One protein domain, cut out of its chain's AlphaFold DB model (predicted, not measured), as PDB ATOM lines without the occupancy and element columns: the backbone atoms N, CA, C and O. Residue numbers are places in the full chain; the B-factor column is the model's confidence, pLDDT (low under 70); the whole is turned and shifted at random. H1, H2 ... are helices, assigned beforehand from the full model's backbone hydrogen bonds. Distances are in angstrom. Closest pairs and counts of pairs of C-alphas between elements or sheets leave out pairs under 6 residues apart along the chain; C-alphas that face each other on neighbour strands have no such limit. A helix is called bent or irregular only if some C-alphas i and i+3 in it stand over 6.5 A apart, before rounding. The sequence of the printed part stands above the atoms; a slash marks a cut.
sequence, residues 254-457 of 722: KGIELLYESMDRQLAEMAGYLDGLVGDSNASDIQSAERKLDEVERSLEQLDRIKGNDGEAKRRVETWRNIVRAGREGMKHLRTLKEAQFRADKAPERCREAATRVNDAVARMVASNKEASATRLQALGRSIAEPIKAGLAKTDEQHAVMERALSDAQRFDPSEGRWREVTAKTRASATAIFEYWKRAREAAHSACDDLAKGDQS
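This is residues 254 to 457 of the 722 residues of the protein "Tox-REase-9 domain-containing protein" of Kofleriaceae bacterium (UniProt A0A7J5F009). A long, slender rod of helices laid lengthwise: H3 runs nearly straight along most of it, the H1 and H2 hairpin lies at one end with H2 packed on H3a, and H4 and H5 pack side by side on H3 further along, each touching both the later part of H3a and H3b. The two groups overlap partway, where H1 meets H5, and little H6 packs on H4 near the far end. The printed part has 204 residues with six named helices, H1 to H6 in chain order, and no named strand; the class is all helix, and H1, H2, H3a, H3b, H4 and H5 form a bundle, helices running side by side. It is only just extended, close to loose, with a radius of gyration of the C-alphas of 25.0 A and spans of 91 by 24 by 21 A.

Start at the hub, H3, residues 311 to 367, assigned as one helix by its hydrogen bonds but bent: C-alphas 345 and 348 are 6.9 A apart, and its arms H3a, 311 to 345, and H3b, 348 to 367, stand at 9 degrees. H2, residues 284 to 306, forms a hairpin with H3a, closest at C-alphas 300 and 317, 5.7 A. H1, residues 254 to 273, forms a hairpin with H2, closest at C-alphas 270 and 289, 4.6 A. H4, residues 374 to 410, forms a hairpin with H3b, closest at C-alphas 354 and 384, 7.1 A; with residues 395 to 410 alone it touches H3a. H5, residues 419 to 448, touches H3a the same way at a shallow tilt of 12 degrees, closest at C-alphas 341 and 437, 5.0 A. H6, residues 451 to 456, touches H4, closest at C-alphas 381 and 454, 4.3 A; it is irregular, with C-alphas 452 and 455 9.0 A apart. H1 and H4 are apart. Every O i to N i+4 pair is within hydrogen-bond range in H1, H2, H3b and H5; H3a has 30 of 31, H4 28 of 33, and H6 0 of 2, with 2 of 3 O i to N i+3 pairs.

Find C-alpha 311 at (-54.118, -0.195, 12.847); H3a runs 50.6 A from there, with a kink of 27 degrees near residue 322, and H3b ends at C-alpha 367, (25.978, -22.489, -4.712). H4 is 53.2 A long with a kink of 29 degrees near residue 400, H5 42.5 A, H2 33.7 A, H1 28.9 A and H6 8.2 A.

The farthest C-alphas, Asn 309 and Asn 369, are 91.8 A apart. The printed part has no cut, and no link is long. Mean pLDDT of the printed part is 92.8; residues 369 to 371 are under 70.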
ATOM      1  N   LYS A 254     -48.613   5.036  24.948       77.31
ATOM      2  CA  LYS A 254     -47.202   5.216  25.307       77.31
ATOM      3  C   LYS A 254     -46.395   3.909  25.252       77.31
ATOM      4  O   LYS A 254     -45.228   3.937  24.888       77.31
ATOM      5  N   GLY A 255     -47.004   2.761  25.562       75.50
ATOM      6  CA  GLY A 255     -46.347   1.452  25.478       75.50
ATOM      7  C   GLY A 255     -46.032   1.022  24.040       75.50
ATOM      8  O   GLY A 255     -44.969   0.465  23.780       75.50
ATOM      9  N   ILE A 256     -46.921   1.341  23.093       83.44
ATOM     10  CA  ILE A 256     -46.704   1.109  21.655       83.44
ATOM     11  C   ILE A 256     -45.627   2.064  21.117       83.44
ATOM     12  O   ILE A 256     -44.736   1.631  20.385       83.44
ATOM     13  N   GLU A 257     -45.665   3.338  21.521       86.88
ATOM     14  CA  GLU A 257     -44.663   4.352  21.146       86.88
ATOM     15  C   GLU A 257     -43.243   3.950  21.593       86.88
ATOM     16  O   GLU A 257     -42.316   3.990  20.785       86.88
ATOM     17  N   LEU A 258     -43.074   3.451  22.824       84.62
ATOM     18  CA  LEU A 258     -41.782   2.958  23.332       84.62
ATOM     19  C   LEU A 258     -41.236   1.764  22.537       84.62
ATOM     20  O   LEU A 258     -40.030   1.684  22.303       84.62
ATOM     21  N   LEU A 259     -42.096   0.840  22.088       88.44
ATOM     22  CA  LEU A 259     -41.658  -0.258  21.219       88.44
ATOM     23  C   LEU A 259     -41.205   0.254  19.846       88.44
ATOM     24  O   LEU A 259     -40.251  -0.291  19.290       88.44
ATOM     25  N   TYR A 260     -41.833   1.305  19.304       92.81
ATOM     26  CA  TYR A 260     -41.368   1.937  18.064       92.81
ATOM     27  C   TYR A 260     -39.995   2.592  18.253       92.81
ATOM     28  O   TYR A 260     -39.091   2.314  17.470       92.81
ATOM     29  N   GLU A 261     -39.809   3.382  19.317       92.62
ATOM     30  CA  GLU A 261     -38.514   4.000  19.648       92.62
ATOM     31  C   GLU A 261     -37.408   2.962  19.888       92.62
ATOM     32  O   GLU A 261     -36.270   3.151  19.453       92.62
ATOM     33  N   SER A 262     -37.735   1.857  20.567       91.62
ATOM     34  CA  SER A 262     -36.802   0.757  20.818       91.62
ATOM     35  C   SER A 262     -36.367   0.098  19.509       91.62
ATOM     36  O   SER A 262     -35.169   0.011  19.241       91.62
ATOM     37  N   MET A 263     -37.309  -0.280  18.635       95.94
ATOM     38  CA  MET A 263     -36.963  -0.860  17.334       95.94
ATOM     39  C   MET A 263     -36.172   0.116  16.454       95.94
ATOM     40  O   MET A 263     -35.158  -0.283  15.889       95.94
ATOM     41  N   ASP A 264     -36.568   1.391  16.371       96.62
ATOM     42  CA  ASP A 264     -35.838   2.399  15.588       96.62
ATOM     43  C   ASP A 264     -34.395   2.596  16.097       96.62
ATOM     44  O   ASP A 264     -33.485   2.803  15.289       96.62
ATOM     45  N   ARG A 265     -34.156   2.459  17.411       96.50
ATOM     46  CA  ARG A 265     -32.808   2.437  18.005       96.50
ATOM     47  C   ARG A 265     -32.013   1.205  17.568       96.50
ATOM     48  O   ARG A 265     -30.882   1.364  17.112       96.50
ATOM     49  N   GLN A 266     -32.600   0.005  17.625       97.50
ATOM     50  CA  GLN A 266     -31.918  -1.218  17.174       97.50
ATOM     51  C   GLN A 266     -31.586  -1.184  15.675       97.50
ATOM     52  O   GLN A 266     -30.526  -1.657  15.268       97.50
ATOM     53  N   LEU A 267     -32.457  -0.590  14.851       97.94
ATOM     54  CA  LEU A 267     -32.205  -0.393  13.421       97.94
ATOM     55  C   LEU A 267     -31.057   0.599  13.168       97.94
ATOM     56  O   LEU A 267     -30.251   0.363  12.269       97.94
ATOM     57  N   ALA A 268     -30.943   1.664  13.967       97.62
ATOM     58  CA  ALA A 268     -29.827   2.609  13.885       97.62
ATOM     59  C   ALA A 268     -28.491   1.979  14.334       97.62
ATOM     60  O   ALA A 268     -27.485   2.120  13.642       97.62
ATOM     61  N   GLU A 269     -28.480   1.223  15.438       96.25
ATOM     62  CA  GLU A 269     -27.297   0.470  15.885       96.25
ATOM     63  C   GLU A 269     -26.869  -0.578  14.846       96.25
ATOM     64  O   GLU A 269     -25.690  -0.672  14.506       96.25
ATOM     65  N   MET A 270     -27.828  -1.312  14.268       97.81
ATOM     66  CA  MET A 270     -27.571  -2.236  13.162       97.81
ATOM     67  C   MET A 270     -26.960  -1.526  11.949       97.81
ATOM     68  O   MET A 270     -25.978  -2.014  11.398       97.81
ATOM     69  N   ALA A 271     -27.500  -0.377  11.536       97.81
ATOM     70  CA  ALA A 271     -26.936   0.404  10.436       97.81
ATOM     71  C   ALA A 271     -25.495   0.870  10.729       97.81
ATOM     72  O   ALA A 271     -24.678   0.911   9.810       97.81
ATOM     73  N   GLY A 272     -25.171   1.150  11.997       97.00
ATOM     74  CA  GLY A 272     -23.812   1.436  12.464       97.00
ATOM     75  C   GLY A 272     -22.850   0.258  12.289       97.00
ATOM     76  O   GLY A 272     -21.781   0.439  11.714       97.00
ATOM     77  N   TYR A 273     -23.238  -0.957  12.696       97.25
ATOM     78  CA  TYR A 273     -22.426  -2.171  12.482       97.25
ATOM     79  C   TYR A 273     -22.238  -2.541  11.002       97.25
ATOM     80  O   TYR A 273     -21.295  -3.241  10.645       97.25
ATOM     81  N   LEU A 274     -23.150  -2.108  10.131       96.88
ATOM     82  CA  LEU A 274     -23.071  -2.350   8.690       96.88
ATOM     83  C   LEU A 274     -22.262  -1.284   7.947       96.88
ATOM     84  O   LEU A 274     -22.045  -1.424   6.741       96.88
ATOM     85  N   ASP A 275     -21.832  -0.225   8.632       96.00
ATOM     86  CA  ASP A 275     -20.969   0.804   8.069       96.00
ATOM     87  C   ASP A 275     -19.506   0.354   8.056       96.00
ATOM     88  O   ASP A 275     -19.064  -0.393   8.919       96.00
ATOM     89  N   GLY A 276     -18.728   0.806   7.072       89.31
ATOM     90  CA  GLY A 276     -17.274   0.591   7.062       89.31
ATOM     91  C   GLY A 276     -16.771  -0.853   6.882       89.31
ATOM     92  O   GLY A 276     -15.561  -1.013   6.718       89.31
ATOM     93  N   LEU A 277     -17.656  -1.863   6.799       93.62
ATOM     94  CA  LEU A 277     -17.369  -3.315   6.796       93.62
ATOM     95  C   LEU A 277     -16.238  -3.813   5.875       93.62
ATOM     96  O   LEU A 277     -15.826  -4.962   5.998       93.62
ATOM     97  N   VAL A 278     -15.740  -3.026   4.919       92.19
ATOM     98  CA  VAL A 278     -14.557  -3.373   4.111       92.19
ATOM     99  C   VAL A 278     -13.282  -3.423   4.949       92.19
ATOM    100  O   VAL A 278     -12.456  -4.303   4.704       92.19
ATOM    101  N   GLY A 279     -13.119  -2.494   5.897       84.25
ATOM    102  CA  GLY A 279     -11.866  -2.282   6.627       84.25
ATOM    103  C   GLY A 279     -11.525  -3.391   7.623       84.25
ATOM    104  O   GLY A 279     -10.350  -3.695   7.823       84.25
ATOM    105  N   ASP A 280     -12.539  -4.019   8.212       80.31
ATOM    106  CA  ASP A 280     -12.351  -5.007   9.271       80.31
ATOM    107  C   ASP A 280     -11.853  -6.352   8.739       80.31
ATOM    108  O   ASP A 280     -12.187  -6.783   7.637       80.31
ATOM    109  N   SER A 281     -11.061  -7.072   9.525       73.94
ATOM    110  CA  SER A 281     -10.448  -8.337   9.089       73.94
ATOM    111  C   SER A 281     -11.354  -9.568   9.244       73.94
ATOM    112  O   SER A 281     -10.912 -10.690   8.987       73.94
ATOM    113  N   ASN A 282     -12.598  -9.397   9.703       88.75
ATOM    114  CA  ASN A 282     -13.492 -10.496  10.071       88.75
ATOM    115  C   ASN A 282     -14.988 -10.129   9.878       88.75
ATOM    116  O   ASN A 282     -15.300  -9.146   9.212       88.75
ATOM    117  N   ALA A 283     -15.913 -10.952  10.389       93.31
ATOM    118  CA  ALA A 283     -17.366 -10.803  10.217       93.31
ATOM    119  C   ALA A 283     -18.135 -10.492  11.528       93.31
ATOM    120  O   ALA A 283     -19.337 -10.758  11.606       93.31
ATOM    121  N   SER A 284     -17.465  -9.965  12.561       94.12
ATOM    122  CA  SER A 284     -18.042  -9.652  13.880       94.12
ATOM    123  C   SER A 284     -19.248  -8.733  13.797       94.12
ATOM    124  O   SER A 284     -20.251  -8.974  14.465       94.12
ATOM    125  N   ASP A 285     -19.169  -7.709  12.957       95.81
ATOM    126  CA  ASP A 285     -20.167  -6.642  12.923       95.81
ATOM    127  C   ASP A 285     -21.402  -7.054  12.120       95.81
ATOM    128  O   ASP A 285     -22.522  -6.720  12.497       95.81
ATOM    129  N   ILE A 286     -21.240  -7.957  11.146       96.88
ATOM    130  CA  ILE A 286     -22.363  -8.673  10.522       96.88
ATOM    131  C   ILE A 286     -23.103  -9.517  11.578       96.88
ATOM    132  O   ILE A 286     -24.330  -9.499  11.625       96.88
ATOM    133  N   GLN A 287     -22.388 -10.195  12.485       96.69
ATOM    134  CA  GLN A 287     -23.026 -10.931  13.589       96.69
ATOM    135  C   GLN A 287     -23.658  -9.997  14.638       96.69
ATOM    136  O   GLN A 287     -24.656 -10.358  15.262       96.69
ATOM    137  N   SER A 288     -23.102  -8.801  14.858       96.44
ATOM    138  CA  SER A 288     -23.723  -7.768  15.699       96.44
ATOM    139  C   SER A 288     -25.020  -7.250  15.079       96.44
ATOM    140  O   SER A 288     -26.027  -7.159  15.779       96.44
ATOM    141  N   ALA A 289     -25.035  -7.005  13.767       96.88
ATOM    142  CA  ALA A 289     -26.232  -6.662  13.007       96.88
ATOM    143  C   ALA A 289     -27.301  -7.772  13.067       96.88
ATOM    144  O   ALA A 289     -28.473  -7.487  13.303       96.88
ATOM    145  N   GLU A 290     -26.912  -9.044  12.942       97.06
ATOM    146  CA  GLU A 290     -27.830 -10.185  13.094       97.06
ATOM    147  C   GLU A 290     -28.452 -10.251  14.500       97.06
ATOM    148  O   GLU A 290     -29.669 -10.381  14.617       97.06
ATOM    149  N   ARG A 291     -27.667 -10.047  15.569       96.75
ATOM    150  CA  ARG A 291     -28.206  -9.950  16.943       96.75
ATOM    151  C   ARG A 291     -29.220  -8.809  17.095       96.75
ATOM    152  O   ARG A 291     -30.206  -8.961  17.815       96.75
ATOM    153  N   LYS A 292     -29.018  -7.687  16.398       97.50
ATOM    154  CA  LYS A 292     -29.969  -6.563  16.383       97.50
ATOM    155  C   LYS A 292     -31.263  -6.901  15.635       97.50
ATOM    156  O   LYS A 292     -32.330  -6.482  16.080       97.50
ATOM    157  N   LEU A 293     -31.222  -7.732  14.586       97.12
ATOM    158  CA  LEU A 293     -32.440  -8.298  13.977       97.12
ATOM    159  C   LEU A 293     -33.220  -9.180  14.966       97.12
ATOM    160  O   LEU A 293     -34.445  -9.091  15.010       97.12
ATOM    161  N   ASP A 294     -32.533  -9.976  15.791       96.06
ATOM    162  CA  ASP A 294     -33.172 -10.803  16.830       96.06
ATOM    163  C   ASP A 294     -33.790  -9.958  17.964       96.06
ATOM    164  O   ASP A 294     -34.742 -10.376  18.624       96.06
ATOM    165  N   GLU A 295     -33.248  -8.767  18.236       93.94
ATOM    166  CA  GLU A 295     -33.847  -7.782  19.151       93.94
ATOM    167  C   GLU A 295     -35.104  -7.142  18.538       93.94
ATOM    168  O   GLU A 295     -36.150  -7.124  19.189       93.94
ATOM    169  N   VAL A 296     -35.055  -6.728  17.264       96.88
ATOM    170  CA  VAL A 296     -36.228  -6.204  16.539       96.88
ATOM    171  C   VAL A 296     -37.347  -7.249  16.437       96.88
ATOM    172  O   VAL A 296     -38.507  -6.912  16.666       96.88
ATOM    173  N   GLU A 297     -37.039  -8.519  16.150       96.81
ATOM    174  CA  GLU A 297     -38.057  -9.582  16.083       96.81
ATOM    175  C   GLU A 297     -38.774  -9.777  17.429       96.81
ATOM    176  O   GLU A 297     -40.002  -9.872  17.461       96.81
ATOM    177  N   ARG A 298     -38.040  -9.727  18.550       93.25
ATOM    178  CA  ARG A 298     -38.623  -9.793  19.903       93.25
ATOM    179  C   ARG A 298     -39.525  -8.595  20.211       93.25
ATOM    180  O   ARG A 298     -40.618  -8.790  20.744       93.25
ATOM    181  N   SER A 299     -39.134  -7.377  19.832       91.62
ATOM    182  CA  SER A 299     -40.005  -6.198  19.966       91.62
ATOM    183  C   SER A 299     -41.253  -6.284  19.077       91.62
ATOM    184  O   SER A 299     -42.333  -5.880  19.508       91.62
ATOM    185  N   LEU A 300     -41.157  -6.872  17.877       94.50
ATOM    186  CA  LEU A 300     -42.319  -7.139  17.018       94.50
ATOM    187  C   LEU A 300     -43.257  -8.198  17.616       94.50
ATOM    188  O   LEU A 300     -44.471  -8.064  17.486       94.50
ATOM    189  N   GLU A 301     -42.741  -9.230  18.290       92.06
ATOM    190  CA  GLU A 301     -43.571 -10.191  19.030       92.06
ATOM    191  C   GLU A 301     -44.278  -9.569  20.237       92.06
ATOM    192  O   GLU A 301     -45.439  -9.889  20.490       92.06
ATOM    193  N   GLN A 302     -43.606  -8.684  20.978       85.81
ATOM    194  CA  GLN A 302     -44.237  -7.925  22.061       85.81
ATOM    195  C   GLN A 302     -45.349  -7.028  21.506       85.81
ATOM    196  O   GLN A 302     -46.481  -7.087  21.988       85.81
ATOM    197  N   LEU A 303     -45.065  -6.285  20.429       87.25
ATOM    198  CA  LEU A 303     -46.034  -5.446  19.726       87.25
ATOM    199  C   LEU A 303     -47.250  -6.255  19.239       87.25
ATOM    200  O   LEU A 303     -48.386  -5.807  19.380       87.25
ATOM    201  N   ASP A 304     -47.035  -7.471  18.722       90.00
ATOM    202  CA  ASP A 304     -48.096  -8.372  18.249       90.00
ATOM    203  C   ASP A 304     -49.106  -8.746  19.342       90.00
ATOM    204  O   ASP A 304     -50.304  -8.842  19.065       90.00
ATOM    205  N   ARG A 305     -48.634  -8.907  20.588       85.00
ATOM    206  CA  ARG A 305     -49.474  -9.234  21.754       85.00
ATOM    207  C   ARG A 305     -50.292  -8.038  22.242       85.00
ATOM    208  O   ARG A 305     -51.405  -8.233  22.719       85.00
ATOM    209  N   ILE A 306     -49.757  -6.819  22.129       79.12
ATOM    210  CA  ILE A 306     -50.331  -5.621  22.776       79.12
ATOM    211  C   ILE A 306     -51.106  -4.701  21.834       79.12
ATOM    212  O   ILE A 306     -51.907  -3.893  22.293       79.12
ATOM    213  N   LYS A 307     -50.889  -4.810  20.516       78.56
ATOM    214  CA  LYS A 307     -51.443  -3.900  19.495       78.56
ATOM    215  C   LYS A 307     -52.959  -3.696  19.560       78.56
ATOM    216  O   LYS A 307     -53.453  -2.700  19.042       78.56
ATOM    217  N   GLY A 308     -53.707  -4.641  20.135       80.00
ATOM    218  CA  GLY A 308     -55.157  -4.553  20.302       80.00
ATOM    219  C   GLY A 308     -55.869  -4.223  18.988       80.00
ATOM    220  O   GLY A 308     -55.882  -5.027  18.053       80.00
ATOM    221  N   ASN A 309     -56.443  -3.020  18.907       77.81
ATOM    222  CA  ASN A 309     -57.092  -2.493  17.703       77.81
ATOM    223  C   ASN A 309     -56.324  -1.381  16.972       77.81
ATOM    224  O   ASN A 309     -56.843  -0.861  15.987       77.81
ATOM    225  N   ASP A 310     -55.093  -1.068  17.378       80.19
ATOM    226  CA  ASP A 310     -54.253  -0.100  16.678       80.19
ATOM    227  C   ASP A 310     -53.887  -0.604  15.267       80.19
ATOM    228  O   ASP A 310     -53.292  -1.671  15.078       80.19
ATOM    229  N   GLY A 311     -54.305   0.158  14.253       87.56
ATOM    230  CA  GLY A 311     -54.118  -0.195  12.847       87.56
ATOM    231  C   GLY A 311     -52.672  -0.053  12.365       87.56
ATOM    232  O   GLY A 311     -52.249  -0.811  11.492       87.56
ATOM    233  N   GLU A 312     -51.894   0.868  12.941       91.56
ATOM    234  CA  GLU A 312     -50.479   1.023  12.602       91.56
ATOM    235  C   GLU A 312     -49.650  -0.107  13.211       91.56
ATOM    236  O   GLU A 312     -48.843  -0.714  12.506       91.56
ATOM    237  N   ALA A 313     -49.898  -0.462  14.471       87.81
ATOM    238  CA  ALA A 313     -49.219  -1.578  15.118       87.81
ATOM    239  C   ALA A 313     -49.513  -2.907  14.396       87.81
ATOM    240  O   ALA A 313     -48.598  -3.698  14.163       87.81
ATOM    241  N   LYS A 314     -50.762  -3.132  13.950       90.62
ATOM    242  CA  LYS A 314     -51.114  -4.272  13.078       90.62
ATOM    243  C   LYS A 314     -50.301  -4.273  11.778       90.62
ATOM    244  O   LYS A 314     -49.668  -5.287  11.485       90.62
ATOM    245  N   ARG A 315     -50.265  -3.142  11.058       95.62
ATOM    246  CA  ARG A 315     -49.501  -2.968   9.808       95.62
ATOM    247  C   ARG A 315     -48.007  -3.240  10.008       95.62
ATOM    248  O   ARG A 315     -47.439  -4.058   9.290       95.62
ATOM    249  N   ARG A 316     -47.375  -2.600  11.000       95.38
ATOM    250  CA  ARG A 316     -45.935  -2.745  11.276       95.38
ATOM    251  C   ARG A 316     -45.560  -4.184  11.610       95.38
ATOM    252  O   ARG A 316     -44.600  -4.683  11.039       95.38
ATOM    253  N   VAL A 317     -46.318  -4.878  12.466       94.94
ATOM    254  CA  VAL A 317     -46.025  -6.285  12.807       94.94
ATOM    255  C   VAL A 317     -46.018  -7.182  11.568       94.94
ATOM    256  O   VAL A 317     -45.114  -8.002  11.409       94.94
ATOM    257  N   GLU A 318     -46.998  -7.032  10.678       94.38
ATOM    258  CA  GLU A 318     -47.088  -7.832   9.454       94.38
ATOM    259  C   GLU A 318     -45.970  -7.487   8.456       94.38
ATOM    260  O   GLU A 318     -45.260  -8.376   7.975       94.38
ATOM    261  N   THR A 319     -45.761  -6.197   8.180       96.75
ATOM    262  CA  THR A 319     -44.755  -5.732   7.215       96.75
ATOM    263  C   THR A 319     -43.328  -5.999   7.704       96.75
ATOM    264  O   THR A 319     -42.517  -6.568   6.971       96.75
ATOM    265  N   TRP A 320     -43.004  -5.647   8.951       97.44
ATOM    266  CA  TRP A 320     -41.631  -5.704   9.459       97.44
ATOM    267  C   TRP A 320     -41.157  -7.133   9.732       97.44
ATOM    268  O   TRP A 320     -39.971  -7.398   9.573       97.44
ATOM    269  N   ARG A 321     -42.051  -8.090  10.028       97.25
ATOM    270  CA  ARG A 321     -41.687  -9.523  10.077       97.25
ATOM    271  C   ARG A 321     -41.117 -10.021   8.746       97.25
ATOM    272  O   ARG A 321     -40.148 -10.779   8.733       97.25
ATOM    273  N   ASN A 322     -41.677  -9.573   7.622       96.81
ATOM    274  CA  ASN A 322     -41.148  -9.907   6.299       96.81
ATOM    275  C   ASN A 322     -39.826  -9.174   6.015       96.81
ATOM    276  O   ASN A 322     -38.906  -9.776   5.460       96.81
ATOM    277  N   ILE A 323     -39.690  -7.923   6.468       98.06
ATOM    278  CA  ILE A 323     -38.436  -7.164   6.359       98.06
ATOM    279  C   ILE A 323     -37.301  -7.816   7.168       98.06
ATOM    280  O   ILE A 323     -36.217  -8.000   6.624       98.06
ATOM    281  N   VAL A 324     -37.536  -8.234   8.417       97.88
ATOM    282  CA  VAL A 324     -36.535  -8.925   9.258       97.88
ATOM    283  C   VAL A 324     -36.029 -10.204   8.581       97.88
ATOM    284  O   VAL A 324     -34.823 -10.446   8.543       97.88
ATOM    285  N   ARG A 325     -36.928 -10.998   7.983       97.69
ATOM    286  CA  ARG A 325     -36.560 -12.202   7.213       97.69
ATOM    287  C   ARG A 325     -35.686 -11.868   6.002       97.69
ATOM    288  O   ARG A 325     -34.658 -12.510   5.810       97.69
ATOM    289  N   ALA A 326     -36.054 -10.847   5.226       97.25
ATOM    290  CA  ALA A 326     -35.243 -10.373   4.103       97.25
ATOM    291  C   ALA A 326     -33.876  -9.829   4.565       97.25
ATOM    292  O   ALA A 326     -32.866 -10.056   3.902       97.25
ATOM    293  N   GLY A 327     -33.831  -9.168   5.726       97.19
ATOM    294  CA  GLY A 327     -32.607  -8.674   6.354       97.19
ATOM    295  C   GLY A 327     -31.645  -9.802   6.717       97.19
ATOM    296  O   GLY A 327     -30.470  -9.720   6.370       97.19
ATOM    297  N   ARG A 328     -32.139 -10.888   7.331       97.88
ATOM    298  CA  ARG A 328     -31.324 -12.076   7.662       97.88
ATOM    299  C   ARG A 328     -30.674 -12.705   6.425       97.88
ATOM    300  O   ARG A 328     -29.482 -13.005   6.456       97.88
ATOM    301  N   GLU A 329     -31.412 -12.859   5.324       97.12
ATOM    302  CA  GLU A 329     -30.818 -13.341   4.066       97.12
ATOM    303  C   GLU A 329     -29.794 -12.332   3.507       97.12
ATOM    304  O   GLU A 329     -28.693 -12.730   3.126       97.12
ATOM    305  N   GLY A 330     -30.065 -11.023   3.571       97.31
ATOM    306  CA  GLY A 330     -29.086  -9.980   3.229       97.31
ATOM    307  C   GLY A 330     -27.763 -10.088   4.009       97.31
ATOM    308  O   GLY A 330     -26.689 -10.042   3.403       97.31
ATOM    309  N   MET A 331     -27.815 -10.315   5.330       97.38
ATOM    310  CA  MET A 331     -26.614 -10.478   6.174       97.38
ATOM    311  C   MET A 331     -25.804 -11.728   5.820       97.38
ATOM    312  O   MET A 331     -24.574 -11.688   5.764       97.38
ATOM    313  N   LYS A 332     -26.478 -12.832   5.495       97.56
ATOM    314  CA  LYS A 332     -25.854 -14.075   5.014       97.56
ATOM    315  C   LYS A 332     -25.108 -13.873   3.687       97.56
ATOM    316  O   LYS A 332     -24.014 -14.420   3.505       97.56
ATOM    317  N   HIS A 333     -25.635 -13.041   2.787       97.69
ATOM    318  CA  HIS A 333     -24.930 -12.655   1.561       97.69
ATOM    319  C   HIS A 333     -23.739 -11.720   1.841       97.69
ATOM    320  O   HIS A 333     -22.652 -11.974   1.317       97.69
ATOM    321  N   LEU A 334     -23.868 -10.734   2.741       97.12
ATOM    322  CA  LEU A 334     -22.726  -9.931   3.216       97.12
ATOM    323  C   LEU A 334     -21.616 -10.799   3.827       97.12
ATOM    324  O   LEU A 334     -20.438 -10.591   3.537       97.12
ATOM    325  N   ARG A 335     -21.971 -11.811   4.628       96.75
ATOM    326  CA  ARG A 335     -21.007 -12.756   5.212       96.75
ATOM    327  C   ARG A 335     -20.268 -13.544   4.130       96.75
ATOM    328  O   ARG A 335     -19.050 -13.674   4.201       96.75
ATOM    329  N   THR A 336     -20.986 -13.997   3.101       96.19
ATOM    330  CA  THR A 336     -20.399 -14.687   1.938       96.19
ATOM    331  C   THR A 336     -19.371 -13.799   1.228       96.19
ATOM    332  O   THR A 336     -18.257 -14.251   0.957       96.19
ATOM    333  N   LEU A 337     -19.702 -12.519   1.002       96.69
ATOM    334  CA  LEU A 337     -18.771 -11.534   0.438       96.69
ATOM    335  C   LEU A 337     -17.526 -11.350   1.329       96.69
ATOM    336  O   LEU A 337     -16.393 -11.353   0.841       96.69
ATOM    337  N   LYS A 338     -17.726 -11.231   2.648       95.06
ATOM    338  CA  LYS A 338     -16.654 -10.978   3.622       95.06
ATOM    339  C   LYS A 338     -15.692 -12.161   3.787       95.06
ATOM    340  O   LYS A 338     -14.479 -11.970   3.873       95.06
ATOM    341  N   GLU A 339     -16.203 -13.390   3.774       94.00
ATOM    342  CA  GLU A 339     -15.371 -14.598   3.808       94.00
ATOM    343  C   GLU A 339     -14.487 -14.743   2.564       94.00
ATOM    344  O   GLU A 339     -13.355 -15.224   2.662       94.00
ATOM    345  N   ALA A 340     -14.986 -14.343   1.394       93.44
ATOM    346  CA  ALA A 340     -14.214 -14.365   0.158       93.44
ATOM    347  C   ALA A 340     -13.142 -13.266   0.124       93.44
ATOM    348  O   ALA A 340     -12.018 -13.557  -0.292       93.44
ATOM    349  N   GLN A 341     -13.443 -12.054   0.621       93.69
ATOM    350  CA  GLN A 341     -12.454 -10.986   0.840       93.69
ATOM    351  C   GLN A 341     -11.238 -11.520   1.614       93.69
ATOM    352  O   GLN A 341     -10.128 -11.534   1.088       93.69
ATOM    353  N   PHE A 342     -11.469 -12.080   2.806       90.88
ATOM    354  CA  PHE A 342     -10.402 -12.593   3.675       90.88
ATOM    355  C   PHE A 342      -9.540 -13.696   3.028       90.88
ATOM    356  O   PHE A 342      -8.358 -13.848   3.350       90.88
ATOM    357  N   ARG A 343     -10.116 -14.495   2.117       88.31
ATOM    358  CA  ARG A 343      -9.369 -15.515   1.360       88.31
ATOM    359  C   ARG A 343      -8.477 -14.887   0.287       88.31
ATOM    360  O   ARG A 343      -7.364 -15.373   0.099       88.31
ATOM    361  N   ALA A 344      -8.947 -13.834  -0.385       90.94
ATOM    362  CA  ALA A 344      -8.183 -13.119  -1.406       90.94
ATOM    363  C   ALA A 344      -6.990 -12.358  -0.802       90.94
ATOM    364  O   ALA A 344      -5.888 -12.444  -1.341       90.94
ATOM    365  N   ASP A 345      -7.165 -11.718   0.358       89.50
ATOM    366  CA  ASP A 345      -6.122 -10.911   1.021       89.50
ATOM    367  C   ASP A 345      -4.817 -11.666   1.285       89.50
ATOM    368  O   ASP A 345      -3.724 -11.111   1.176       89.50
ATOM    369  N   LYS A 346      -4.920 -12.962   1.593       89.38
ATOM    370  CA  LYS A 346      -3.764 -13.811   1.911       89.38
ATOM    371  C   LYS A 346      -3.087 -14.419   0.683       89.38
ATOM    372  O   LYS A 346      -2.031 -15.038   0.822       89.38
ATOM    373  N   ALA A 347      -3.672 -14.299  -0.510       89.25
ATOM    374  CA  ALA A 347      -3.118 -14.914  -1.715       89.25
ATOM    375  C   ALA A 347      -1.824 -14.226  -2.213       89.25
ATOM    376  O   ALA A 347      -0.842 -14.946  -2.420       89.25
ATOM    377  N   PRO A 348      -1.733 -12.879  -2.318       91.00
ATOM    378  CA  PRO A 348      -0.496 -12.211  -2.733       91.00
ATOM    379  C   PRO A 348       0.687 -12.493  -1.798       91.00
ATOM    380  O   PRO A 348       1.803 -12.713  -2.262       91.00
ATOM    381  N   GLU A 349       0.452 -12.515  -0.482       90.62
ATOM    382  CA  GLU A 349       1.475 -12.810   0.529       90.62
ATOM    383  C   GLU A 349       2.033 -14.230   0.365       90.62
ATOM    384  O   GLU A 349       3.238 -14.400   0.175       90.62
ATOM    385  N   ARG A 350       1.157 -15.240   0.297       91.19
ATOM    386  CA  ARG A 350       1.546 -16.646   0.083       91.19
ATOM    387  C   ARG A 350       2.322 -16.872  -1.215       91.19
ATOM    388  O   ARG A 350       3.218 -17.717  -1.252       91.19
ATOM    389  N   CYS A 351       2.004 -16.129  -2.276       91.69
ATOM    390  CA  CYS A 351       2.754 -16.197  -3.528       91.69
ATOM    391  C   CYS A 351       4.128 -15.518  -3.422       91.69
ATOM    392  O   CYS A 351       5.100 -16.068  -3.934       91.69
ATOM    393  N   ARG A 352       4.274 -14.415  -2.672       91.94
ATOM    394  CA  ARG A 352       5.602 -13.853  -2.353       91.94
ATOM    395  C   ARG A 352       6.445 -14.832  -1.528       91.94
ATOM    396  O   ARG A 352       7.593 -15.078  -1.879       91.94
ATOM    397  N   GLU A 353       5.874 -15.470  -0.506       92.69
ATOM    398  CA  GLU A 353       6.555 -16.522   0.271       92.69
ATOM    399  C   GLU A 353       6.950 -17.735  -0.588       92.69
ATOM    400  O   GLU A 353       7.982 -18.370  -0.364       92.69
ATOM    401  N   ALA A 354       6.121 -18.108  -1.568       90.56
ATOM    402  CA  ALA A 354       6.461 -19.138  -2.544       90.56
ATOM    403  C   ALA A 354       7.615 -18.692  -3.459       90.56
ATOM    404  O   ALA A 354       8.558 -19.461  -3.636       90.56
ATOM    405  N   ALA A 355       7.604 -17.448  -3.956       89.81
ATOM    406  CA  ALA A 355       8.694 -16.887  -4.755       89.81
ATOM    407  C   ALA A 355      10.021 -16.890  -3.986       89.81
ATOM    408  O   ALA A 355      11.032 -17.340  -4.523       89.81
ATOM    409  N   THR A 356      10.030 -16.448  -2.724       92.44
ATOM    410  CA  THR A 356      11.228 -16.482  -1.868       92.44
ATOM    411  C   THR A 356      11.754 -17.909  -1.718       92.44
ATOM    412  O   THR A 356      12.928 -18.154  -1.976       92.44
ATOM    413  N   ARG A 357      10.885 -18.893  -1.439       89.81
ATOM    414  CA  ARG A 357      11.296 -20.306  -1.327       89.81
ATOM    415  C   ARG A 357      11.893 -20.878  -2.617       89.81
ATOM    416  O   ARG A 357      12.837 -21.666  -2.527       89.81
ATOM    417  N   VAL A 358      11.382 -20.497  -3.794       89.31
ATOM    418  CA  VAL A 358      11.989 -20.877  -5.087       89.31
ATOM    419  C   VAL A 358      13.349 -20.200  -5.254       89.31
ATOM    420  O   VAL A 358      14.321 -20.889  -5.555       89.31
ATOM    421  N   ASN A 359      13.445 -18.888  -5.016       90.31
ATOM    422  CA  ASN A 359      14.700 -18.134  -5.115       90.31
ATOM    423  C   ASN A 359      15.790 -18.707  -4.195       90.31
ATOM    424  O   ASN A 359      16.906 -18.950  -4.650       90.31
ATOM    425  N   ASP A 360      15.462 -19.007  -2.938       91.88
ATOM    426  CA  ASP A 360      16.397 -19.596  -1.977       91.88
ATOM    427  C   ASP A 360      16.846 -21.005  -2.396       91.88
ATOM    428  O   ASP A 360      17.995 -21.391  -2.183       91.88
ATOM    429  N   ALA A 361      15.947 -21.797  -2.989       89.00
ATOM    430  CA  ALA A 361      16.285 -23.118  -3.510       89.00
ATOM    431  C   ALA A 361      17.189 -23.031  -4.747       89.00
ATOM    432  O   ALA A 361      18.180 -23.756  -4.814       89.00
ATOM    433  N   VAL A 362      16.908 -22.106  -5.673       87.88
ATOM    434  CA  VAL A 362      17.788 -21.789  -6.808       87.88
ATOM    435  C   VAL A 362      19.160 -21.344  -6.307       87.88
ATOM    436  O   VAL A 362      20.168 -21.867  -6.769       87.88
ATOM    437  N   ALA A 363      19.221 -20.437  -5.328       88.38
ATOM    438  CA  ALA A 363      20.476 -19.952  -4.762       88.38
ATOM    439  C   ALA A 363      21.304 -21.082  -4.126       88.38
ATOM    440  O   ALA A 363      22.501 -21.176  -4.391       88.38
ATOM    441  N   ARG A 364      20.675 -21.985  -3.354       88.81
ATOM    442  CA  ARG A 364      21.352 -23.173  -2.797       88.81
ATOM    443  C   ARG A 364      21.846 -24.131  -3.881       88.81
ATOM    444  O   ARG A 364      23.004 -24.534  -3.832       88.81
ATOM    445  N   MET A 365      21.016 -24.448  -4.877       86.38
ATOM    446  CA  MET A 365      21.397 -25.332  -5.988       86.38
ATOM    447  C   MET A 365      22.535 -24.747  -6.835       86.38
ATOM    448  O   MET A 365      23.410 -25.488  -7.260       86.38
ATOM    449  N   VAL A 366      22.561 -23.428  -7.054       83.56
ATOM    450  CA  VAL A 366      23.647 -22.746  -7.781       83.56
ATOM    451  C   VAL A 366      24.927 -22.648  -6.938       83.56
ATOM    452  O   VAL A 366      26.020 -22.722  -7.490       83.56
ATOM    453  N   ALA A 367      24.820 -22.513  -5.611       84.19
ATOM    454  CA  ALA A 367      25.978 -22.489  -4.712       84.19
ATOM    455  C   ALA A 367      26.567 -23.887  -4.426       84.19
ATOM    456  O   ALA A 367      27.753 -24.003  -4.114       84.19
ATOM    457  N   SER A 368      25.757 -24.947  -4.517       80.00
ATOM    458  CA  SER A 368      26.145 -26.328  -4.222       80.00
ATOM    459  C   SER A 368      26.076 -27.206  -5.470       80.00
ATOM    460  O   SER A 368      25.030 -27.759  -5.810       80.00
ATOM    461  N   ASN A 369      27.230 -27.434  -6.102       68.56
ATOM    462  CA  ASN A 369      27.367 -28.310  -7.276       68.56
ATOM    463  C   ASN A 369      26.862 -29.754  -7.050       68.56
ATOM    464  O   ASN A 369      26.621 -30.468  -8.015       68.56
ATOM    465  N   LYS A 370      26.708 -30.198  -5.790       68.00
ATOM    466  CA  LYS A 370      26.152 -31.519  -5.424       68.00
ATOM    467  C   LYS A 370      24.617 -31.536  -5.353       68.00
ATOM    468  O   LYS A 370      24.006 -32.603  -5.337       68.00
ATOM    469  N   GLU A 371      23.989 -30.364  -5.276       65.94
ATOM    470  CA  GLU A 371      22.531 -30.196  -5.261       65.94
ATOM    471  C   GLU A 371      21.981 -29.682  -6.597       65.94
ATOM    472  O   GLU A 371      20.807 -29.925  -6.887       65.94
ATOM    473  N   ALA A 372      22.830 -29.040  -7.406       75.75
ATOM    474  CA  ALA A 372      22.570 -28.657  -8.789       75.75
ATOM    475  C   ALA A 372      22.021 -29.838  -9.616       75.75
ATOM    476  O   ALA A 372      22.708 -30.825  -9.864       75.75
ATOM    477  N   SER A 373      20.754 -29.734 -10.018       83.31
ATOM    478  CA  SER A 373      20.114 -30.604 -11.007       83.31
ATOM    479  C   SER A 373      18.906 -29.868 -11.576       83.31
ATOM    480  O   SER A 373      17.984 -29.480 -10.846       83.31
ATOM    481  N   ALA A 374      18.893 -29.696 -12.894       86.81
ATOM    482  CA  ALA A 374      17.787 -29.131 -13.646       86.81
ATOM    483  C   ALA A 374      16.495 -29.917 -13.403       86.81
ATOM    484  O   ALA A 374      15.440 -29.320 -13.186       86.81
ATOM    485  N   THR A 375      16.591 -31.248 -13.350       88.44
ATOM    486  CA  THR A 375      15.479 -32.156 -13.051       88.44
ATOM    487  C   THR A 375      14.846 -31.836 -11.694       88.44
ATOM    488  O   THR A 375      13.623 -31.715 -11.587       88.44
ATOM    489  N   ARG A 376      15.669 -31.647 -10.650       89.50
ATOM    490  CA  ARG A 376      15.191 -31.297  -9.299       89.50
ATOM    491  C   ARG A 376      14.561 -29.908  -9.256       89.50
ATOM    492  O   ARG A 376      13.504 -29.751  -8.646       89.50
ATOM    493  N   LEU A 377      15.168 -28.921  -9.914       90.69
ATOM    494  CA  LEU A 377      14.634 -27.559  -9.946       90.69
ATOM    495  C   LEU A 377      13.298 -27.479 -10.711       90.69
ATOM    496  O   LEU A 377      12.362 -26.834 -10.242       90.69
ATOM    497  N   GLN A 378      13.160 -28.191 -11.835       92.38
ATOM    498  CA  GLN A 378      11.889 -28.312 -12.562       92.38
ATOM    499  C   GLN A 378      10.808 -28.997 -11.717       92.38
ATOM    500  O   GLN A 378       9.671 -28.526 -11.670       92.38
ATOM    501  N   ALA A 379      11.152 -30.084 -11.017       92.38
ATOM    502  CA  ALA A 379      10.224 -30.778 -10.125       92.38
ATOM    503  C   ALA A 379       9.746 -29.880  -8.969       92.38
ATOM    504  O   ALA A 379       8.555 -29.874  -8.656       92.38
ATOM    505  N   LEU A 380      10.644 -29.078  -8.384       91.50
ATOM    506  CA  LEU A 380      10.301 -28.071  -7.375       91.50
ATOM    507  C   LEU A 380       9.386 -26.973  -7.941       91.50
ATOM    508  O   LEU A 380       8.391 -26.619  -7.314       91.50
ATOM    509  N   GLY A 381       9.685 -26.465  -9.141       93.31
ATOM    510  CA  GLY A 381       8.837 -25.488  -9.826       93.31
ATOM    511  C   GLY A 381       7.407 -26.002 -10.008       93.31
ATOM    512  O   GLY A 381       6.450 -25.330  -9.627       93.31
ATOM    513  N   ARG A 382       7.249 -27.235 -10.509       94.38
ATOM    514  CA  ARG A 382       5.933 -27.881 -10.671       94.38
ATOM    515  C   ARG A 382       5.215 -28.098  -9.334       94.38
ATOM    516  O   ARG A 382       4.026 -27.803  -9.245       94.38
ATOM    517  N   SER A 383       5.910 -28.565  -8.291       94.44
ATOM    518  CA  SER A 383       5.284 -28.835  -6.984       94.44
ATOM    519  C   SER A 383       4.764 -27.575  -6.282       94.44
ATOM    520  O   SER A 383       3.798 -27.653  -5.523       94.44
ATOM    521  N   ILE A 384       5.358 -26.414  -6.568       92.88
ATOM    522  CA  ILE A 384       4.903 -25.104  -6.082       92.88
ATOM    523  C   ILE A 384       3.791 -24.526  -6.971       92.88
ATOM    524  O   ILE A 384       2.875 -23.885  -6.456       92.88
ATOM    525  N   ALA A 385       3.821 -24.785  -8.281       95.12
ATOM    526  CA  ALA A 385       2.828 -24.271  -9.222       95.12
ATOM    527  C   ALA A 385       1.427 -24.854  -9.013       95.12
ATOM    528  O   ALA A 385       0.457 -24.102  -9.046       95.12
ATOM    529  N   GLU A 386       1.293 -26.169  -8.806       94.62
ATOM    530  CA  GLU A 386      -0.031 -26.816  -8.753       94.62
ATOM    531  C   GLU A 386      -0.940 -26.280  -7.623       94.62
ATOM    532  O   GLU A 386      -2.086 -25.921  -7.914       94.62
ATOM    533  N   PRO A 387      -0.471 -26.098  -6.366       93.62
ATOM    534  CA  PRO A 387      -1.264 -25.432  -5.330       93.62
ATOM    535  C   PRO A 387      -1.644 -23.984  -5.675       93.62
ATOM    536  O   PRO A 387      -2.727 -23.533  -5.301       93.62
ATOM    537  N   ILE A 388      -0.776 -23.256  -6.388       94.12
ATOM    538  CA  ILE A 388      -1.026 -21.866  -6.798       94.12
ATOM    539  C   ILE A 388      -2.089 -21.817  -7.900       94.12
ATOM    540  O   ILE A 388      -3.059 -21.076  -7.760       94.12
ATOM    541  N   LYS A 389      -1.974 -22.653  -8.944       94.62
ATOM    542  CA  LYS A 389      -2.990 -22.799 -10.004       94.62
ATOM    543  C   LYS A 389      -4.362 -23.122  -9.420       94.62
ATOM    544  O   LYS A 389      -5.337 -22.457  -9.754       94.62
ATOM    545  N   ALA A 390      -4.434 -24.106  -8.519       93.25
ATOM    546  CA  ALA A 390      -5.680 -24.485  -7.855       93.25
ATOM    547  C   ALA A 390      -6.254 -23.340  -6.995       93.25
ATOM    548  O   ALA A 390      -7.468 -23.150  -6.948       93.25
ATOM    549  N   GLY A 391      -5.393 -22.553  -6.340       92.38
ATOM    550  CA  GLY A 391      -5.788 -21.361  -5.587       92.38
ATOM    551  C   GLY A 391      -6.348 -20.237  -6.466       92.38
ATOM    552  O   GLY A 391      -7.386 -19.664  -6.127       92.38
ATOM    553  N   LEU A 392      -5.701 -19.949  -7.599       93.50
ATOM    554  CA  LEU A 392      -6.157 -18.951  -8.573       93.50
ATOM    555  C   LEU A 392      -7.468 -19.379  -9.237       93.50
ATOM    556  O   LEU A 392      -8.448 -18.650  -9.138       93.50
ATOM    557  N   ALA A 393      -7.541 -20.601  -9.776       93.69
ATOM    558  CA  ALA A 393      -8.757 -21.138 -10.393       93.69
ATOM    559  C   ALA A 393      -9.956 -21.110  -9.429       93.69
ATOM    560  O   ALA A 393     -11.041 -20.662  -9.789       93.69
ATOM    561  N   LYS A 394      -9.749 -21.482  -8.158       92.56
ATOM    562  CA  LYS A 394     -10.790 -21.362  -7.129       92.56
ATOM    563  C   LYS A 394     -11.195 -19.907  -6.868       92.56
ATOM    564  O   LYS A 394     -12.355 -19.648  -6.567       92.56
ATOM    565  N   THR A 395     -10.265 -18.958  -6.958       92.19
ATOM    566  CA  THR A 395     -10.556 -17.520  -6.811       92.19
ATOM    567  C   THR A 395     -11.345 -16.985  -8.011       92.19
ATOM    568  O   THR A 395     -12.248 -16.172  -7.825       92.19
ATOM    569  N   ASP A 396     -11.093 -17.503  -9.215       92.81
ATOM    570  CA  ASP A 396     -11.879 -17.214 -10.420       92.81
ATOM    571  C   ASP A 396     -13.300 -17.784 -10.336       92.81
ATOM    572  O   ASP A 396     -14.270 -17.066 -10.581       92.81
ATOM    573  N   GLU A 397     -13.453 -19.035  -9.890       92.44
ATOM    574  CA  GLU A 397     -14.758 -19.653  -9.616       92.44
ATOM    575  C   GLU A 397     -15.569 -18.867  -8.571       92.44
ATOM    576  O   GLU A 397     -16.796 -18.773  -8.672       92.44
ATOM    577  N   GLN A 398     -14.906 -18.262  -7.574       94.12
ATOM    578  CA  GLN A 398     -15.583 -17.386  -6.616       94.12
ATOM    579  C   GLN A 398     -16.146 -16.111  -7.259       94.12
ATOM    580  O   GLN A 398     -17.057 -15.542  -6.669       94.12
ATOM    581  N   HIS A 399     -15.708 -15.667  -8.445       95.44
ATOM    582  CA  HIS A 399     -16.224 -14.426  -9.041       95.44
ATOM    583  C   HIS A 399     -17.742 -14.468  -9.258       95.44
ATOM    584  O   HIS A 399     -18.452 -13.583  -8.786       95.44
ATOM    585  N   ALA A 400     -18.258 -15.542  -9.858       95.06
ATOM    586  CA  ALA A 400     -19.697 -15.710 -10.083       95.06
ATOM    587  C   ALA A 400     -20.491 -15.882  -8.771       95.06
ATOM    588  O   ALA A 400     -21.663 -15.508  -8.687       95.06
ATOM    589  N   VAL A 401     -19.863 -16.440  -7.726       95.75
ATOM    590  CA  VAL A 401     -20.448 -16.530  -6.375       95.75
ATOM    591  C   VAL A 401     -20.537 -15.141  -5.742       95.75
ATOM    592  O   VAL A 401     -21.561 -14.798  -5.155       95.75
ATOM    593  N   MET A 402     -19.492 -14.331  -5.907       96.75
ATOM    594  CA  MET A 402     -19.383 -12.968  -5.396       96.75
ATOM    595  C   MET A 402     -20.341 -12.000  -6.098       96.75
ATOM    596  O   MET A 402     -21.035 -11.248  -5.421       96.75
ATOM    597  N   GLU A 403     -20.461 -12.066  -7.426       97.56
ATOM    598  CA  GLU A 403     -21.451 -11.292  -8.192       97.56
ATOM    599  C   GLU A 403     -22.887 -11.632  -7.772       97.56
ATOM    600  O   GLU A 403     -23.713 -10.737  -7.568       97.56
ATOM    601  N   ARG A 404     -23.184 -12.925  -7.574       97.50
ATOM    602  CA  ARG A 404     -24.492 -13.365  -7.077       97.50
ATOM    603  C   ARG A 404     -24.751 -12.867  -5.656       97.50
ATOM    604  O   ARG A 404     -25.809 -12.297  -5.417       97.50
ATOM    605  N   ALA A 405     -23.793 -13.018  -4.741       97.62
ATOM    606  CA  ALA A 405     -23.928 -12.547  -3.363       97.62
ATOM    607  C   ALA A 405     -24.076 -11.017  -3.275       97.62
ATOM    608  O   ALA A 405     -24.863 -10.534  -2.465       97.62
ATOM    609  N   LEU A 406     -23.395 -10.252  -4.137       98.06
ATOM    610  CA  LEU A 406     -23.609  -8.810  -4.272       98.06
ATOM    611  C   LEU A 406     -25.047  -8.506  -4.707       98.06
ATOM    612  O   LEU A 406     -25.727  -7.718  -4.052       98.06
ATOM    613  N   SER A 407     -25.518  -9.141  -5.785       97.94
ATOM    614  CA  SER A 407     -26.876  -8.931  -6.296       97.94
ATOM    615  C   SER A 407     -27.939  -9.306  -5.261       97.94
ATOM    616  O   SER A 407     -28.874  -8.539  -5.039       97.94
ATOM    617  N   ASP A 408     -27.778 -10.443  -4.581       97.50
ATOM    618  CA  ASP A 408     -28.717 -10.910  -3.563       97.50
ATOM    619  C   ASP A 408     -28.714 -10.018  -2.309       97.50
ATOM    620  O   ASP A 408     -29.784  -9.683  -1.804       97.50
ATOM    621  N   ALA A 409     -27.553  -9.528  -1.855       97.00
ATOM    622  CA  ALA A 409     -27.486  -8.523  -0.789       97.00
ATOM    623  C   ALA A 409     -28.173  -7.202  -1.196       97.00
ATOM    624  O   ALA A 409     -28.851  -6.573  -0.384       97.00
ATOM    625  N   GLN A 410     -28.052  -6.791  -2.464       97.19
ATOM    626  CA  GLN A 410     -28.691  -5.580  -2.992       97.19
ATOM    627  C   GLN A 410     -30.218  -5.701  -3.173       97.19
ATOM    628  O   GLN A 410     -30.882  -4.663  -3.278       97.19
ATOM    629  N   ARG A 411     -30.790  -6.919  -3.173       97.44
ATOM    630  CA  ARG A 411     -32.254  -7.154  -3.185       97.44
ATOM    631  C   ARG A 411     -32.943  -6.767  -1.876       97.44
ATOM    632  O   ARG A 411     -34.163  -6.614  -1.864       97.44
ATOM    633  N   PHE A 412     -32.194  -6.590  -0.789       97.62
ATOM    634  CA  PHE A 412     -32.722  -5.978   0.423       97.62
ATOM    635  C   PHE A 412     -33.004  -4.488   0.158       97.62
ATOM    636  O   PHE A 412     -32.078  -3.683   0.084       97.62
ATOM    637  N   ASP A 413     -34.283  -4.148  -0.042       97.69
ATOM    638  CA  ASP A 413     -34.759  -2.793  -0.377       97.69
ATOM    639  C   ASP A 413     -35.976  -2.249   0.424       97.69
ATOM    640  O   ASP A 413     -36.845  -1.587  -0.153       97.69
ATOM    641  N   PRO A 414     -36.133  -2.496   1.742       96.56
ATOM    642  CA  PRO A 414     -37.141  -1.763   2.502       96.56
ATOM    643  C   PRO A 414     -36.816  -0.261   2.580       96.56
ATOM    644  O   PRO A 414     -35.689   0.142   2.880       96.56
ATOM    645  N   SER A 415     -37.837   0.571   2.363       95.12
ATOM    646  CA  SER A 415     -37.735   2.039   2.306       95.12
ATOM    647  C   SER A 415     -38.472   2.776   3.440       95.12
ATOM    648  O   SER A 415     -38.416   4.014   3.507       95.12
ATOM    649  N   GLU A 416     -39.141   2.029   4.329       94.19
ATOM    650  CA  GLU A 416     -39.926   2.515   5.474       94.19
ATOM    651  C   GLU A 416     -39.031   2.864   6.678       94.19
ATOM    652  O   GLU A 416     -38.218   2.051   7.115       94.19
ATOM    653  N   GLY A 417     -39.215   4.059   7.250       93.94
ATOM    654  CA  GLY A 417     -38.572   4.462   8.507       93.94
ATOM    655  C   GLY A 417     -37.049   4.267   8.520       93.94
ATOM    656  O   GLY A 417     -36.361   4.560   7.537       93.94
ATOM    657  N   ARG A 418     -36.526   3.750   9.639       97.00
ATOM    658  CA  ARG A 418     -35.093   3.463   9.824       97.00
ATOM    659  C   ARG A 418     -34.561   2.324   8.957       97.00
ATOM    660  O   ARG A 418     -33.357   2.285   8.713       97.00
ATOM    661  N   TRP A 419     -35.411   1.456   8.401       97.75
ATOM    662  CA  TRP A 419     -34.939   0.408   7.489       97.75
ATOM    663  C   TRP A 419     -34.247   0.968   6.246       97.75
ATOM    664  O   TRP A 419     -33.327   0.338   5.740       97.75
ATOM    665  N   ARG A 420     -34.604   2.180   5.800       97.69
ATOM    666  CA  ARG A 420     -33.914   2.869   4.698       97.69
ATOM    667  C   ARG A 420     -32.414   3.056   4.956       97.69
ATOM    668  O   ARG A 420     -31.617   2.974   4.024       97.69
ATOM    669  N   GLU A 421     -32.036   3.310   6.205       97.62
ATOM    670  CA  GLU A 421     -30.645   3.507   6.624       97.62
ATOM    671  C   GLU A 421     -29.874   2.180   6.577       97.62
ATOM    672  O   GLU A 421     -28.804   2.099   5.974       97.62
ATOM    673  N   VAL A 422     -30.492   1.109   7.089       98.00
ATOM    674  CA  VAL A 422     -29.996  -0.275   7.008       98.00
ATOM    675  C   VAL A 422     -29.817  -0.702   5.546       98.00
ATOM    676  O   VAL A 422     -28.749  -1.174   5.169       98.00
ATOM    677  N   THR A 423     -30.824  -0.475   4.697       98.19
ATOM    678  CA  THR A 423     -30.794  -0.730   3.247       98.19
ATOM    679  C   THR A 423     -29.613  -0.036   2.573       98.19
ATOM    680  O   THR A 423     -28.874  -0.662   1.809       98.19
ATOM    681  N   ALA A 424     -29.398   1.249   2.874       97.81
ATOM    682  CA  ALA A 424     -28.288   2.015   2.320       97.81
ATOM    683  C   ALA A 424     -26.923   1.448   2.750       97.81
ATOM    684  O   ALA A 424     -26.045   1.276   1.903       97.81
ATOM    685  N   LYS A 425     -26.755   1.106   4.036       97.81
ATOM    686  CA  LYS A 425     -25.499   0.560   4.581       97.81
ATOM    687  C   LYS A 425     -25.203  -0.849   4.058       97.81
ATOM    688  O   LYS A 425     -24.105  -1.076   3.556       97.81
ATOM    689  N   THR A 426     -26.193  -1.747   4.031       97.31
ATOM    690  CA  THR A 426     -26.085  -3.081   3.407       97.31
ATOM    691  C   THR A 426     -25.620  -2.987   1.952       97.31
ATOM    692  O   THR A 426     -24.662  -3.656   1.563       97.31
ATOM    693  N   ARG A 427     -26.248  -2.120   1.143       97.88
ATOM    694  CA  ARG A 427     -25.895  -1.938  -0.276       97.88
ATOM    695  C   ARG A 427     -24.508  -1.332  -0.476       97.88
ATOM    696  O   ARG A 427     -23.760  -1.808  -1.335       97.88
ATOM    697  N   ALA A 428     -24.156  -0.313   0.309       97.12
ATOM    698  CA  ALA A 428     -22.843   0.322   0.256       97.12
ATOM    699  C   ALA A 428     -21.730  -0.676   0.609       97.12
ATOM    700  O   ALA A 428     -20.793  -0.851  -0.171       97.12
ATOM    701  N   SER A 429     -21.878  -1.396   1.723       96.94
ATOM    702  CA  SER A 429     -20.890  -2.371   2.189       96.94
ATOM    703  C   SER A 429     -20.778  -3.593   1.280       96.94
ATOM    704  O   SER A 429     -19.660  -3.996   0.971       96.94
ATOM    705  N   ALA A 430     -21.884  -4.134   0.754       97.75
ATOM    706  CA  ALA A 430     -21.827  -5.219  -0.232       97.75
ATOM    707  C   ALA A 430     -20.998  -4.818  -1.465       97.75
ATOM    708  O   ALA A 430     -20.087  -5.538  -1.879       97.75
ATOM    709  N   THR A 431     -21.275  -3.628  -2.009       98.12
ATOM    710  CA  THR A 431     -20.575  -3.078  -3.179       98.12
ATOM    711  C   THR A 431     -19.094  -2.850  -2.881       98.12
ATOM    712  O   THR A 431     -18.228  -3.247  -3.658       98.12
ATOM    713  N   ALA A 432     -18.783  -2.251  -1.731       96.88
ATOM    714  CA  ALA A 432     -17.417  -1.903  -1.370       96.88
ATOM    715  C   ALA A 432     -16.554  -3.141  -1.036       96.88
ATOM    716  O   ALA A 432     -15.380  -3.169  -1.414       96.88
ATOM    717  N   ILE A 433     -17.125  -4.189  -0.417       97.38
ATOM    718  CA  ILE A 433     -16.440  -5.479  -0.189       97.38
ATOM    719  C   ILE A 433     -16.141  -6.161  -1.528       97.38
ATOM    720  O   ILE A 433     -15.030  -6.646  -1.738       97.38
ATOM    721  N   PHE A 434     -17.106  -6.174  -2.454       97.50
ATOM    722  CA  PHE A 434     -16.939  -6.785  -3.773       97.50
ATOM    723  C   PHE A 434     -15.850  -6.098  -4.612       97.50
ATOM    724  O   PHE A 434     -14.959  -6.763  -5.142       97.50
ATOM    725  N   GLU A 435     -15.870  -4.766  -4.680       97.38
ATOM    726  CA  GLU A 435     -14.865  -3.984  -5.409       97.38
ATOM    727  C   GLU A 435     -13.472  -4.067  -4.768       97.38
ATOM    728  O   GLU A 435     -12.457  -4.055  -5.466       97.38
ATOM    729  N   TYR A 436     -13.396  -4.200  -3.443       95.81
ATOM    730  CA  TYR A 436     -12.141  -4.517  -2.766       95.81
ATOM    731  C   TYR A 436     -11.640  -5.924  -3.135       95.81
ATOM    732  O   TYR A 436     -10.483  -6.078  -3.532       95.81
ATOM    733  N   TRP A 437     -12.507  -6.940  -3.071       95.81
ATOM    734  CA  TRP A 437     -12.160  -8.326  -3.399       95.81
ATOM    735  C   TRP A 437     -11.678  -8.478  -4.849       95.81
ATOM    736  O   TRP A 437     -10.712  -9.202  -5.087       95.81
ATOM    737  N   LYS A 438     -12.266  -7.747  -5.810       96.81
ATOM    738  CA  LYS A 438     -11.778  -7.704  -7.201       96.81
ATOM    739  C   LYS A 438     -10.317  -7.262  -7.283       96.81
ATOM    740  O   LYS A 438      -9.502  -7.976  -7.864       96.81
ATOM    741  N   ARG A 439      -9.966  -6.142  -6.638       96.00
ATOM    742  CA  ARG A 439      -8.580  -5.644  -6.588       96.00
ATOM    743  C   ARG A 439      -7.640  -6.630  -5.887       96.00
ATOM    744  O   ARG A 439      -6.510  -6.812  -6.329       96.00
ATOM    745  N   ALA A 440      -8.099  -7.296  -4.826       93.62
ATOM    746  CA  ALA A 440      -7.322  -8.327  -4.136       93.62
ATOM    747  C   ALA A 440      -7.078  -9.567  -5.024       93.62
ATOM    748  O   ALA A 440      -5.962 -10.088  -5.053       93.62
ATOM    749  N   ARG A 441      -8.077  -9.999  -5.809       94.50
ATOM    750  CA  ARG A 441      -7.942 -11.057  -6.827       94.50
ATOM    751  C   ARG A 441      -6.943 -10.663  -7.921       94.50
ATOM    752  O   ARG A 441      -6.068 -11.457  -8.249       94.50
ATOM    753  N   GLU A 442      -7.026  -9.448  -8.458       95.75
ATOM    754  CA  GLU A 442      -6.072  -8.942  -9.462       95.75
ATOM    755  C   GLU A 442      -4.638  -8.875  -8.910       95.75
ATOM    756  O   GLU A 442      -3.692  -9.315  -9.566       95.75
ATOM    757  N   ALA A 443      -4.472  -8.412  -7.667       94.00
ATOM    758  CA  ALA A 443      -3.185  -8.423  -6.974       94.00
ATOM    759  C   ALA A 443      -2.657  -9.849  -6.725       94.00
ATOM    760  O   ALA A 443      -1.443 -10.061  -6.751       94.00
ATOM    761  N   ALA A 444      -3.545 -10.827  -6.508       94.00
ATOM    762  CA  ALA A 444      -3.171 -12.234  -6.403       94.00
ATOM    763  C   ALA A 444      -2.639 -12.754  -7.743       94.00
ATOM    764  O   ALA A 444      -1.510 -13.230  -7.777       94.00
ATOM    765  N   HIS A 445      -3.362 -12.573  -8.853       94.69
ATOM    766  CA  HIS A 445      -2.859 -12.913 -10.194       94.69
ATOM    767  C   HIS A 445      -1.498 -12.266 -10.477       94.69
ATOM    768  O   HIS A 445      -0.523 -12.966 -10.743       94.69
ATOM    769  N   SER A 446      -1.371 -10.951 -10.273       94.06
ATOM    770  CA  SER A 446      -0.103 -10.239 -10.490       94.06
ATOM    771  C   SER A 446       1.069 -10.767  -9.647       94.06
ATOM    772  O   SER A 446       2.217 -10.597 -10.056       94.06
ATOM    773  N   ALA A 447       0.818 -11.365  -8.477       93.69
ATOM    774  CA  ALA A 447       1.848 -11.948  -7.615       93.69
ATOM    775  C   ALA A 447       2.091 -13.450  -7.870       93.69
ATOM    776  O   ALA A 447       3.167 -13.960  -7.558       93.69
ATOM    777  N   CYS A 448       1.094 -14.163  -8.395       95.62
ATOM    778  CA  CYS A 448       1.065 -15.622  -8.475       95.62
ATOM    779  C   CYS A 448       1.265 -16.168  -9.898       95.62
ATOM    780  O   CYS A 448       1.805 -17.265 -10.042       95.62
ATOM    781  N   ASP A 449       0.851 -15.439 -10.941       96.12
ATOM    782  CA  ASP A 449       0.746 -15.953 -12.316       96.12
ATOM    783  C   ASP A 449       2.086 -16.441 -12.885       96.12
ATOM    784  O   ASP A 449       2.105 -17.387 -13.669       96.12
ATOM    785  N   ASP A 450       3.226 -15.851 -12.500       95.50
ATOM    786  CA  ASP A 450       4.529 -16.359 -12.951       95.50
ATOM    787  C   ASP A 450       4.925 -17.673 -12.268       95.50
ATOM    788  O   ASP A 450       5.390 -18.590 -12.939       95.50
ATOM    789  N   LEU A 451       4.673 -17.810 -10.963       94.25
ATOM    790  CA  LEU A 451       4.911 -19.061 -10.234       94.25
ATOM    791  C   LEU A 451       3.950 -20.170 -10.675       94.25
ATOM    792  O   LEU A 451       4.336 -21.336 -10.725       94.25
ATOM    793  N   ALA A 452       2.719 -19.810 -11.049       96.19
ATOM    794  CA  ALA A 452       1.735 -20.733 -11.607       96.19
ATOM    795  C   ALA A 452       2.207 -21.387 -12.923       96.19
ATOM    796  O   ALA A 452       1.698 -22.443 -13.294       96.19
ATOM    797  N   LYS A 453       3.217 -20.829 -13.608       96.25
ATOM    798  CA  LYS A 453       3.862 -21.448 -14.784       96.25
ATOM    799  C   LYS A 453       4.816 -22.597 -14.423       96.25
ATOM    800  O   LYS A 453       5.237 -23.332 -15.311       96.25
ATOM    801  N   GLY A 454       5.176 -22.765 -13.148       95.25
ATOM    802  CA  GLY A 454       6.028 -23.853 -12.666       95.25
ATOM    803  C   GLY A 454       7.428 -23.850 -13.262       95.25
ATOM    804  O   GLY A 454       8.203 -22.930 -13.018       95.25
ATOM    805  N   ASP A 455       7.769 -24.873 -14.043       92.62
ATOM    806  CA  ASP A 455       9.068 -24.957 -14.724       92.62
ATOM    807  C   ASP A 455       9.267 -23.892 -15.817       92.62
ATOM    808  O   ASP A 455      10.401 -23.618 -16.213       92.62
ATOM    809  N   GLN A 456       8.188 -23.235 -16.250       95.31
ATOM    810  CA  GLN A 456       8.223 -22.080 -17.147       95.31
ATOM    811  C   GLN A 456       8.260 -20.720 -16.417       95.31
ATOM    812  O   GLN A 456       8.326 -19.691 -17.094       95.31
ATOM    813  N   SER A 457       8.245 -20.687 -15.074       95.94
ATOM    814  CA  SER A 457       8.445 -19.452 -14.293       95.94
ATOM    815  C   SER A 457       9.784 -18.799 -14.644       95.94
ATOM    816  O   SER A 457      10.784 -19.487 -14.859       95.94
TER     817      SER A 457